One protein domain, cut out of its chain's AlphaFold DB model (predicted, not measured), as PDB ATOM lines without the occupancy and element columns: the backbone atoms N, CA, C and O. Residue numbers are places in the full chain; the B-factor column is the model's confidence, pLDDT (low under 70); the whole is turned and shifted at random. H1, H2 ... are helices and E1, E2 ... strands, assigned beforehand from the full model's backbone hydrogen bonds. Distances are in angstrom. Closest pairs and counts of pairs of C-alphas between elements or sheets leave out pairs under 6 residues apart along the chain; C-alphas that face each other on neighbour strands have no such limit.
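AT A GLANCE: This is residues 51 to 123 of the 313 residues of an uncharacterized protein of Reticulomyxa filosa (UniProt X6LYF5). A small three-stranded antiparallel sheet has one helix, H1, over one of its faces, and a longer helix, H2, packs on H1 away from the sheet. Ser 94, in a long loop after E3, and Gly 123, just after H2, mark the two far ends of an elongated outline. The printed part has 73 residues, with two named helices and three named strands in the order E1, E2, H1, E3, H2; the sheet's order is E2, E1, E3, and the class is mixed, helices and strands. It is compact, with a radius of gyration of the C-alphas of 12.3 A, and spans 43 by 27 by 18 A.

IN THESE COORDINATES: E1, residues 51 to 55, is 13.8 A long and begins with C-alpha 51 at (-16.378, -36.058, -10.484). E2 is residues 61 to 65, 11.1 A, and H1 residues 67 to 75, 12.3 A. E3, residues 84 to 89, is 16.8 A long. H2, residues 108 to 121, is 19.7 A long and ends with C-alpha 121 at (-27.619, -51.987, 3.796).

HOW THE PARTS SIT: E1 and E2 form a hairpin; N 52 and O 65 are 2.8 A apart, within hydrogen-bond range. E1 and E3 are antiparallel neighbours, with N 53 and O 86 at 2.9 A. E2, H1 and E3 form a split strand-helix-strand unit, two strands running the same way with E1 between them, and its crossover is right-handed. H1 is on the sheet, over E1, at a height of 10.4 A, and runs along the strands. H1 and H2 touch, closest at the C-alphas of Gln 71 and Cys 114, 4.9 A, at a steep tilt of 50 degrees, the same way. H2 is not on the sheet. Every O i to N i+4 pair is within hydrogen-bond range in H1, and 9 of 10 in H2.

THE WHOLE: The C-alphas of Ser 94 and Gly 123, the two farthest apart, are 42.8 A from each other. The printed part has no cut. The link from E3 to H2, 18 residues, is long. Residues 90 to 99 and 121 to 123 have pLDDT under 70.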
ATOM      1  N   SER A  51     -17.204 -34.856 -10.573       87.62
ATOM      2  CA  SER A  51     -16.378 -36.058 -10.484       87.62
ATOM      3  C   SER A  51     -15.591 -36.056  -9.180       87.62
ATOM      4  O   SER A  51     -15.073 -35.021  -8.760       87.62
ATOM      5  N   TYR A  52     -15.484 -37.219  -8.559       88.50
ATOM      6  CA  TYR A  52     -14.758 -37.433  -7.316       88.50
ATOM      7  C   TYR A  52     -13.473 -38.201  -7.601       88.50
ATOM      8  O   TYR A  52     -13.457 -39.118  -8.420       88.50
ATOM      9  N   TYR A  53     -12.407 -37.836  -6.911       91.88
ATOM     10  CA  TYR A  53     -11.145 -38.561  -6.902       91.88
ATOM     11  C   TYR A  53     -10.778 -38.826  -5.451       91.88
ATOM     12  O   TYR A  53     -11.038 -37.971  -4.610       91.88
ATOM     13  N   TYR A  54     -10.180 -39.970  -5.138       91.50
ATOM     14  CA  TYR A  54      -9.675 -40.223  -3.789       91.50
ATOM     15  C   TYR A  54      -8.212 -40.643  -3.820       91.50
ATOM     16  O   TYR A  54      -7.736 -41.193  -4.813       91.50
ATOM     17  N   VAL A  55      -7.490 -40.376  -2.736       88.12
ATOM     18  CA  VAL A  55      -6.106 -40.831  -2.571       88.12
ATOM     19  C   VAL A  55      -6.124 -42.168  -1.840       88.12
ATOM     20  O   VAL A  55      -6.625 -42.265  -0.719       88.12
ATOM     21  N   ASN A  56      -5.636 -43.219  -2.495       88.69
ATOM     22  CA  ASN A  56      -5.568 -44.555  -1.913       88.69
ATOM     23  C   ASN A  56      -4.392 -44.678  -0.915       88.69
ATOM     24  O   ASN A  56      -3.577 -43.768  -0.772       88.69
ATOM     25  N   ALA A  57      -4.281 -45.822  -0.234       85.50
ATOM     26  CA  ALA A  57      -3.221 -46.066   0.754       85.50
ATOM     27  C   ALA A  57      -1.791 -46.059   0.167       85.50
ATOM     28  O   ALA A  57      -0.823 -45.925   0.908       85.50
ATOM     29  N   GLU A  58      -1.649 -46.187  -1.155       91.62
ATOM     30  CA  GLU A  58      -0.372 -46.100  -1.877       91.62
ATOM     31  C   GLU A  58      -0.059 -44.666  -2.346       91.62
ATOM     32  O   GLU A  58       0.830 -44.464  -3.174       91.62
ATOM     33  N   ASN A  59      -0.806 -43.665  -1.864       84.94
ATOM     34  CA  ASN A  59      -0.755 -42.270  -2.309       84.94
ATOM     35  C   ASN A  59      -1.049 -42.070  -3.807       84.94
ATOM     36  O   ASN A  59      -0.671 -41.050  -4.388       84.94
ATOM     37  N   LYS A  60      -1.747 -43.011  -4.452       88.31
ATOM     38  CA  LYS A  60      -2.210 -42.846  -5.835       88.31
ATOM     39  C   LYS A  60      -3.607 -42.245  -5.844       88.31
ATOM     40  O   LYS A  60      -4.465 -42.610  -5.043       88.31
ATOM     41  N   THR A  61      -3.821 -41.303  -6.758       90.62
ATOM     42  CA  THR A  61      -5.137 -40.706  -6.993       90.62
ATOM     43  C   THR A  61      -5.948 -41.619  -7.907       90.62
ATOM     44  O   THR A  61      -5.546 -41.868  -9.040       90.62
ATOM     45  N   GLU A  62      -7.086 -42.091  -7.417       91.62
ATOM     46  CA  GLU A  62      -8.030 -42.946  -8.134       91.62
ATOM     47  C   GLU A  62      -9.240 -42.111  -8.580       91.62
ATOM     48  O   GLU A  62      -9.739 -41.280  -7.816       91.62
ATOM     49  N   GLY A  63      -9.729 -42.329  -9.803       90.00
ATOM     50  CA  GLY A  63     -10.917 -41.664 -10.357       90.00
ATOM     51  C   GLY A  63     -10.783 -41.323 -11.848       90.00
ATOM     52  O   GLY A  63      -9.783 -41.678 -12.474       90.00
ATOM     53  N   PRO A  64     -11.755 -40.606 -12.440       91.56
ATOM     54  CA  PRO A  64     -12.929 -40.008 -11.800       91.56
ATOM     55  C   PRO A  64     -14.000 -41.035 -11.427       91.56
ATOM     56  O   PRO A  64     -14.290 -41.938 -12.201       91.56
ATOM     57  N   PHE A  65     -14.650 -40.816 -10.289       90.44
ATOM     58  CA  PHE A  65     -15.834 -41.545  -9.848       90.44
ATOM     59  C   PHE A  65     -17.049 -40.623  -9.785       90.44
ATOM     60  O   PHE A  65     -16.951 -39.421  -9.524       90.44
ATOM     61  N   THR A  66     -18.221 -41.196  -9.994       89.88
ATOM     62  CA  THR A  66     -19.512 -40.595  -9.680       89.88
ATOM     63  C   THR A  66     -19.787 -40.676  -8.175       89.88
ATOM     64  O   THR A  66     -19.183 -41.462  -7.447       89.88
ATOM     65  N   ALA A  67     -20.746 -39.883  -7.687       88.31
ATOM     66  CA  ALA A  67     -21.172 -39.965  -6.286       88.31
ATOM     67  C   ALA A  67     -21.694 -41.367  -5.907       88.31
ATOM     68  O   ALA A  67     -21.502 -41.798  -4.774       88.31
ATOM     69  N   ALA A  68     -22.338 -42.067  -6.851       89.19
ATOM     70  CA  ALA A  68     -22.846 -43.421  -6.644       89.19
ATOM     71  C   ALA A  68     -21.703 -44.435  -6.489       89.19
ATOM     72  O   ALA A  68     -21.711 -45.224  -5.554       89.19
ATOM     73  N   GLU A  69     -20.667 -44.348  -7.326       92.50
ATOM     74  CA  GLU A  69     -19.496 -45.228  -7.211       92.50
ATOM     75  C   GLU A  69     -18.733 -44.999  -5.899       92.50
ATOM     76  O   GLU A  69     -18.323 -45.961  -5.253       92.50
ATOM     77  N   ILE A  70     -18.589 -43.747  -5.443       92.81
ATOM     78  CA  ILE A  70     -18.009 -43.462  -4.118       92.81
ATOM     79  C   ILE A  70     -18.859 -44.079  -2.999       92.81
ATOM     80  O   ILE A  70     -18.315 -44.668  -2.065       92.81
ATOM     81  N   GLN A  71     -20.186 -43.986  -3.093       91.69
ATOM     82  CA  GLN A  71     -21.100 -44.605  -2.133       91.69
ATOM     83  C   GLN A  71     -20.958 -46.138  -2.111       91.69
ATOM     84  O   GLN A  71     -20.929 -46.734  -1.031       91.69
ATOM     85  N   ASP A  72     -20.809 -46.783  -3.267       90.75
ATOM     86  CA  ASP A  72     -20.594 -48.232  -3.365       90.75
ATOM     87  C   ASP A  72     -19.238 -48.649  -2.776       90.75
ATOM     88  O   ASP A  72     -19.144 -49.637  -2.040       90.75
ATOM     89  N   LEU A  73     -18.179 -47.869  -3.025       92.75
ATOM     90  CA  LEU A  73     -16.861 -48.081  -2.419       92.75
ATOM     91  C   LEU A  73     -16.907 -47.933  -0.892       92.75
ATOM     92  O   LEU A  73     -16.281 -48.721  -0.177       92.75
ATOM     93  N   TYR A  74     -17.656 -46.950  -0.395       91.19
ATOM     94  CA  TYR A  74     -17.825 -46.698   1.033       91.19
ATOM     95  C   TYR A  74     -18.604 -47.817   1.731       91.19
ATOM     96  O   TYR A  74     -18.157 -48.370   2.734       91.19
ATOM     97  N   THR A  75     -19.751 -48.209   1.174       89.12
ATOM     98  CA  THR A  75     -20.582 -49.295   1.724       89.12
ATOM     99  C   THR A  75     -19.861 -50.643   1.685       89.12
ATOM    100  O   THR A  75     -19.966 -51.426   2.630       89.12
ATOM    101  N   SER A  76     -19.031 -50.869   0.663       89.94
ATOM    102  CA  SER A  76     -18.136 -52.028   0.556       89.94
ATOM    103  C   SER A  76     -16.898 -51.954   1.464       89.94
ATOM    104  O   SER A  76     -16.054 -52.850   1.406       89.94
ATOM    105  N   LYS A  77     -16.754 -50.903   2.285       89.06
ATOM    106  CA  LYS A  77     -15.599 -50.638   3.169       89.06
ATOM    107  C   LYS A  77     -14.244 -50.563   2.449       89.06
ATOM    108  O   LYS A  77     -13.206 -50.787   3.067       89.06
ATOM    109  N   LYS A  78     -14.233 -50.260   1.147       89.44
ATOM    110  CA  LYS A  78     -12.994 -50.039   0.377       89.44
ATOM    111  C   LYS A  78     -12.395 -48.656   0.629       89.44
ATOM    112  O   LYS A  78     -11.195 -48.470   0.458       89.44
ATOM    113  N   ILE A  79     -13.234 -47.711   1.041       91.56
ATOM    114  CA  ILE A  79     -12.862 -46.381   1.522       91.56
ATOM    115  C   ILE A  79     -13.563 -46.120   2.864       91.56
ATOM    116  O   ILE A  79     -14.507 -46.826   3.222       91.56
ATOM    117  N   SER A  80     -13.094 -45.126   3.611       92.88
ATOM    118  CA  SER A  80     -13.536 -44.800   4.974       92.88
ATOM    119  C   SER A  80     -13.847 -43.309   5.129       92.88
ATOM    120  O   SER A  80     -13.565 -42.519   4.229       92.88
ATOM    121  N   ASP A  81     -14.385 -42.919   6.285       91.12
ATOM    122  CA  ASP A  81     -14.702 -41.526   6.637       91.12
ATOM    123  C   ASP A  81     -13.491 -40.584   6.504       91.12
ATOM    124  O   ASP A  81     -13.650 -39.431   6.108       91.12
ATOM    125  N   GLU A  82     -12.286 -41.093   6.784       92.06
ATOM    126  CA  GLU A  82     -11.020 -40.349   6.716       92.06
ATOM    127  C   GLU A  82     -10.359 -40.400   5.334       92.06
ATOM    128  O   GLU A  82      -9.302 -39.803   5.134       92.06
ATOM    129  N   THR A  83     -10.931 -41.129   4.369       90.00
ATOM    130  CA  THR A  83     -10.335 -41.220   3.035       90.00
ATOM    131  C   THR A  83     -10.320 -39.828   2.396       90.00
ATOM    132  O   THR A  83     -11.387 -39.220   2.293       90.00
ATOM    133  N   PRO A  84      -9.154 -39.308   1.961       91.25
ATOM    134  CA  PRO A  84      -9.072 -37.992   1.337       91.25
ATOM    135  C   PRO A  84      -9.700 -38.016  -0.057       91.25
ATOM    136  O   PRO A  84      -9.254 -38.768  -0.928       91.25
ATOM    137  N   LEU A  85     -10.712 -37.181  -0.272       90.44
ATOM    138  CA  LEU A  85     -11.394 -36.967  -1.541       90.44
ATOM    139  C   LEU A  85     -11.152 -35.561  -2.084       90.44
ATOM    140  O   LEU A  85     -11.111 -34.574  -1.358       90.44
ATOM    141  N   MET A  86     -11.076 -35.476  -3.403       88.75
ATOM    142  CA  MET A  86     -11.063 -34.243  -4.173       88.75
ATOM    143  C   MET A  86     -12.292 -34.228  -5.075       88.75
ATOM    144  O   MET A  86     -12.651 -35.244  -5.678       88.75
ATOM    145  N   THR A  87     -12.929 -33.068  -5.200       84.81
ATOM    146  CA  THR A  87     -14.072 -32.873  -6.095       84.81
ATOM    147  C   THR A  87     -13.654 -32.016  -7.278       84.81
ATOM    148  O   THR A  87     -12.964 -31.009  -7.133       84.81
ATOM    149  N   LYS A  88     -14.061 -32.422  -8.480       80.81
ATOM    150  CA  LYS A  88     -13.840 -31.660  -9.704       80.81
ATOM    151  C   LYS A  88     -15.171 -31.390 -10.375       80.81
ATOM    152  O   LYS A  88     -15.881 -32.317 -10.758       80.81
ATOM    153  N   ASN A  89     -15.489 -30.110 -10.517       75.69
ATOM    154  CA  ASN A  89     -16.717 -29.661 -11.141       75.69
ATOM    155  C   ASN A  89     -16.459 -29.389 -12.633       75.69
ATOM    156  O   ASN A  89     -15.885 -28.368 -13.001       75.69
ATOM    157  N   SER A  90     -16.884 -30.292 -13.513       65.00
ATOM    158  CA  SER A  90     -16.711 -30.238 -14.973       65.00
ATOM    159  C   SER A  90     -17.371 -29.024 -15.637       65.00
ATOM    160  O   SER A  90     -17.117 -28.755 -16.807       65.00
ATOM    161  N   ARG A  91     -18.241 -28.305 -14.915       62.91
ATOM    162  CA  ARG A  91     -18.922 -27.085 -15.384       62.91
ATOM    163  C   ARG A  91     -18.194 -25.790 -15.008       62.91
ATOM    164  O   ARG A  91     -18.588 -24.732 -15.482       62.91
ATOM    165  N   SER A  92     -17.157 -25.864 -14.173       57.88
ATOM    166  CA  SER A  92     -16.359 -24.707 -13.775       57.88
ATOM    167  C   SER A  92     -15.096 -24.616 -14.633       57.88
ATOM    168  O   SER A  92     -14.269 -25.525 -14.633       57.88
ATOM    169  N   SER A  93     -14.933 -23.511 -15.361       52.06
ATOM    170  CA  SER A  93     -13.688 -23.154 -16.061       52.06
ATOM    171  C   SER A  93     -12.643 -22.519 -15.133       52.06
ATOM    172  O   SER A  93     -11.493 -22.348 -15.534       52.06
ATOM    173  N   SER A  94     -13.022 -22.199 -13.893       45.72
ATOM    174  CA  SER A  94     -12.100 -21.808 -12.827       45.72
ATOM    175  C   SER A  94     -11.706 -23.053 -12.025       45.72
ATOM    176  O   SER A  94     -12.591 -23.856 -11.715       45.72
ATOM    177  N   PRO A  95     -10.425 -23.253 -11.663       45.25
ATOM    178  CA  PRO A  95     -10.066 -24.284 -10.698       45.25
ATOM    179  C   PRO A  95     -10.845 -23.998  -9.413       45.25
ATOM    180  O   PRO A  95     -10.651 -22.966  -8.775       45.25
ATOM    181  N   ASP A  96     -11.801 -24.866  -9.099       49.19
ATOM    182  CA  ASP A  96     -12.607 -24.732  -7.894       49.19
ATOM    183  C   ASP A  96     -11.642 -24.829  -6.703       49.19
ATOM    184  O   ASP A  96     -10.834 -25.765  -6.612       49.19
ATOM    185  N   ALA A  97     -11.687 -23.848  -5.800       43.72
ATOM    186  CA  ALA A  97     -10.828 -23.781  -4.615       43.72
ATOM    187  C   ALA A  97     -11.035 -24.975  -3.651       43.72
ATOM    188  O   ALA A  97     -10.324 -25.113  -2.662       43.72
ATOM    189  N   THR A  98     -11.968 -25.877  -3.968       51.25
ATOM    190  CA  THR A  98     -12.247 -27.150  -3.292       51.25
ATOM    191  C   THR A  98     -11.438 -28.339  -3.826       51.25
ATOM    192  O   THR A  98     -11.692 -29.474  -3.432       51.25
ATOM    193  N   SER A  99     -10.450 -28.111  -4.699       63.06
ATOM    194  CA  SER A  99      -9.590 -29.172  -5.256       63.06
ATOM    195  C   SER A  99      -8.615 -29.786  -4.241       63.06
ATOM    196  O   SER A  99      -7.842 -30.668  -4.607       63.06
ATOM    197  N   GLN A 100      -8.586 -29.317  -2.990       73.88
ATOM    198  CA  GLN A 100      -7.740 -29.926  -1.968       73.88
ATOM    199  C   GLN A 100      -8.354 -31.234  -1.452       73.88
ATOM    200  O   GLN A 100      -9.571 -31.290  -1.255       73.88
ATOM    201  N   PRO A 101      -7.532 -32.277  -1.224       83.06
ATOM    202  CA  PRO A 101      -7.996 -33.494  -0.581       83.06
ATOM    203  C   PRO A 101      -8.585 -33.173   0.794       83.06
ATOM    204  O   PRO A 101      -7.899 -32.619   1.650       83.06
ATOM    205  N   GLN A 102      -9.844 -33.535   1.002       88.31
ATOM    206  CA  GLN A 102     -10.551 -33.420   2.276       88.31
ATOM    207  C   GLN A 102     -11.179 -34.775   2.614       88.31
ATOM    208  O   GLN A 102     -11.587 -35.488   1.695       88.31
ATOM    209  N   PRO A 103     -11.234 -35.188   3.886       90.06
ATOM    210  CA  PRO A 103     -11.780 -36.491   4.237       90.06
ATOM    211  C   PRO A 103     -13.265 -36.577   3.852       90.06
ATOM    212  O   PRO A 103     -13.978 -35.573   3.846       90.06
ATOM    213  N   LEU A 104     -13.747 -37.781   3.527       88.06
ATOM    214  CA  LEU A 104     -15.124 -38.011   3.074       88.06
ATOM    215  C   LEU A 104     -16.173 -37.385   4.005       88.06
ATOM    216  O   LEU A 104     -17.151 -36.816   3.521       88.06
ATOM    217  N   LYS A 105     -15.959 -37.473   5.323       88.31
ATOM    218  CA  LYS A 105     -16.842 -36.898   6.354       88.31
ATOM    219  C   LYS A 105     -17.027 -35.379   6.243       88.31
ATOM    220  O   LYS A 105     -18.082 -34.874   6.620       88.31
ATOM    221  N   ASP A 106     -16.048 -34.676   5.674       86.31
ATOM    222  CA  ASP A 106     -16.061 -33.219   5.518       86.31
ATOM    223  C   ASP A 106     -16.772 -32.778   4.227       86.31
ATOM    224  O   ASP A 106     -16.952 -31.584   4.008       86.31
ATOM    225  N   ILE A 107     -17.238 -33.723   3.396       85.81
ATOM    226  CA  ILE A 107     -18.079 -33.475   2.216       85.81
ATOM    227  C   ILE A 107     -19.535 -33.817   2.586       85.81
ATOM    228  O   ILE A 107     -19.987 -34.939   2.332       85.81
ATOM    229  N   PRO A 108     -20.331 -32.888   3.162       79.88
ATOM    230  CA  PRO A 108     -21.537 -33.248   3.915       79.88
ATOM    231  C   PRO A 108     -22.616 -33.896   3.046       79.88
ATOM    232  O   PRO A 108     -23.300 -34.833   3.458       79.88
ATOM    233  N   THR A 109     -22.749 -33.424   1.804       83.88
ATOM    234  CA  THR A 109     -23.740 -33.926   0.844       83.88
ATOM    235  C   THR A 109     -23.430 -35.347   0.380       83.88
ATOM    236  O   THR A 109     -24.353 -36.131   0.158       83.88
ATOM    237  N   LEU A 110     -22.149 -35.695   0.241       82.50
ATOM    238  CA  LEU A 110     -21.709 -37.031  -0.153       82.50
ATOM    239  C   LEU A 110     -21.699 -37.979   1.048       82.50
ATOM    240  O   LEU A 110     -22.205 -39.096   0.945       82.50
ATOM    241  N   TYR A 111     -21.210 -37.513   2.197       86.88
ATOM    242  CA  TYR A 111     -21.188 -38.275   3.442       86.88
ATOM    243  C   TYR A 111     -22.593 -38.673   3.904       86.88
ATOM    244  O   TYR A 111     -22.823 -39.824   4.272       86.88
ATOM    245  N   SER A 112     -23.572 -37.766   3.807       85.31
ATOM    246  CA  SER A 112     -24.970 -38.069   4.137       85.31
ATOM    247  C   SER A 112     -25.541 -39.202   3.271       85.31
ATOM    248  O   SER A 112     -26.206 -40.100   3.783       85.31
ATOM    249  N   LYS A 113     -25.223 -39.227   1.970       85.31
ATOM    250  CA  LYS A 113     -25.643 -40.314   1.067       85.31
ATOM    251  C   LYS A 113     -24.962 -41.637   1.414       85.31
ATOM    252  O   LYS A 113     -25.623 -42.671   1.475       85.31
ATOM    253  N   CYS A 114     -23.663 -41.590   1.696       85.44
ATOM    254  CA  CYS A 114     -22.862 -42.754   2.067       85.44
ATOM    255  C   CYS A 114     -23.341 -43.394   3.381       85.44
ATOM    256  O   CYS A 114     -23.547 -44.606   3.448       85.44
ATOM    257  N   THR A 115     -23.583 -42.581   4.410       84.12
ATOM    258  CA  THR A 115     -24.077 -43.035   5.719       84.12
ATOM    259  C   THR A 115     -25.512 -43.550   5.652       84.12
ATOM    260  O   THR A 115     -25.805 -44.603   6.219       84.12
ATOM    261  N   LEU A 116     -26.400 -42.873   4.912       85.81
ATOM    262  CA  LEU A 116     -27.764 -43.350   4.686       85.81
ATOM    263  C   LEU A 116     -27.760 -44.725   4.005       85.81
ATOM    264  O   LEU A 116     -28.410 -45.651   4.490       85.81
ATOM    265  N   ALA A 117     -26.973 -44.891   2.942       80.81
ATOM    266  CA  ALA A 117     -26.853 -46.157   2.226       80.81
ATOM    267  C   ALA A 117     -26.267 -47.278   3.093       80.81
ATOM    268  O   ALA A 117     -26.792 -48.392   3.112       80.81
ATOM    269  N   ALA A 118     -25.222 -46.977   3.868       80.06
ATOM    270  CA  ALA A 118     -24.619 -47.934   4.791       80.06
ATOM    271  C   ALA A 118     -25.597 -48.383   5.890       80.06
ATOM    272  O   ALA A 118     -25.578 -49.549   6.283       80.06
ATOM    273  N   ASN A 119     -26.471 -47.491   6.367       78.69
ATOM    274  CA  ASN A 119     -27.497 -47.824   7.357       78.69
ATOM    275  C   ASN A 119     -28.628 -48.671   6.757       78.69
ATOM    276  O   ASN A 119     -29.064 -49.631   7.387       78.69
ATOM    277  N   MET A 120     -29.057 -48.381   5.525       74.25
ATOM    278  CA  MET A 120     -30.068 -49.193   4.833       74.25
ATOM    279  C   MET A 120     -29.542 -50.586   4.461       74.25
ATOM    280  O   MET A 120     -30.281 -51.563   4.534       74.25
ATOM    281  N   SER A 121     -28.253 -50.705   4.128       64.12
ATOM    282  CA  SER A 121     -27.619 -51.987   3.796       64.12
ATOM    283  C   SER A 121     -27.465 -52.927   5.002       64.12
ATOM    284  O   SER A 121     -27.350 -54.136   4.806       64.12
ATOM    285  N   LYS A 122     -27.478 -52.407   6.238       59.47
ATOM    286  CA  LYS A 122     -27.319 -53.196   7.475       59.47
ATOM    287  C   LYS A 122     -28.621 -53.798   8.021       59.47
ATOM    288  O   LYS A 122     -28.573 -54.482   9.037       59.47
ATOM    289  N   GLY A 123     -29.765 -53.590   7.365       47.94
ATOM    290  CA  GLY A 123     -30.992 -54.340   7.658       47.94
ATOM    291  C   GLY A 123     -31.587 -54.144   9.059       47.94
ATOM    292  O   GLY A 123     -32.331 -55.004   9.520       47.94
TER     293      GLY A 123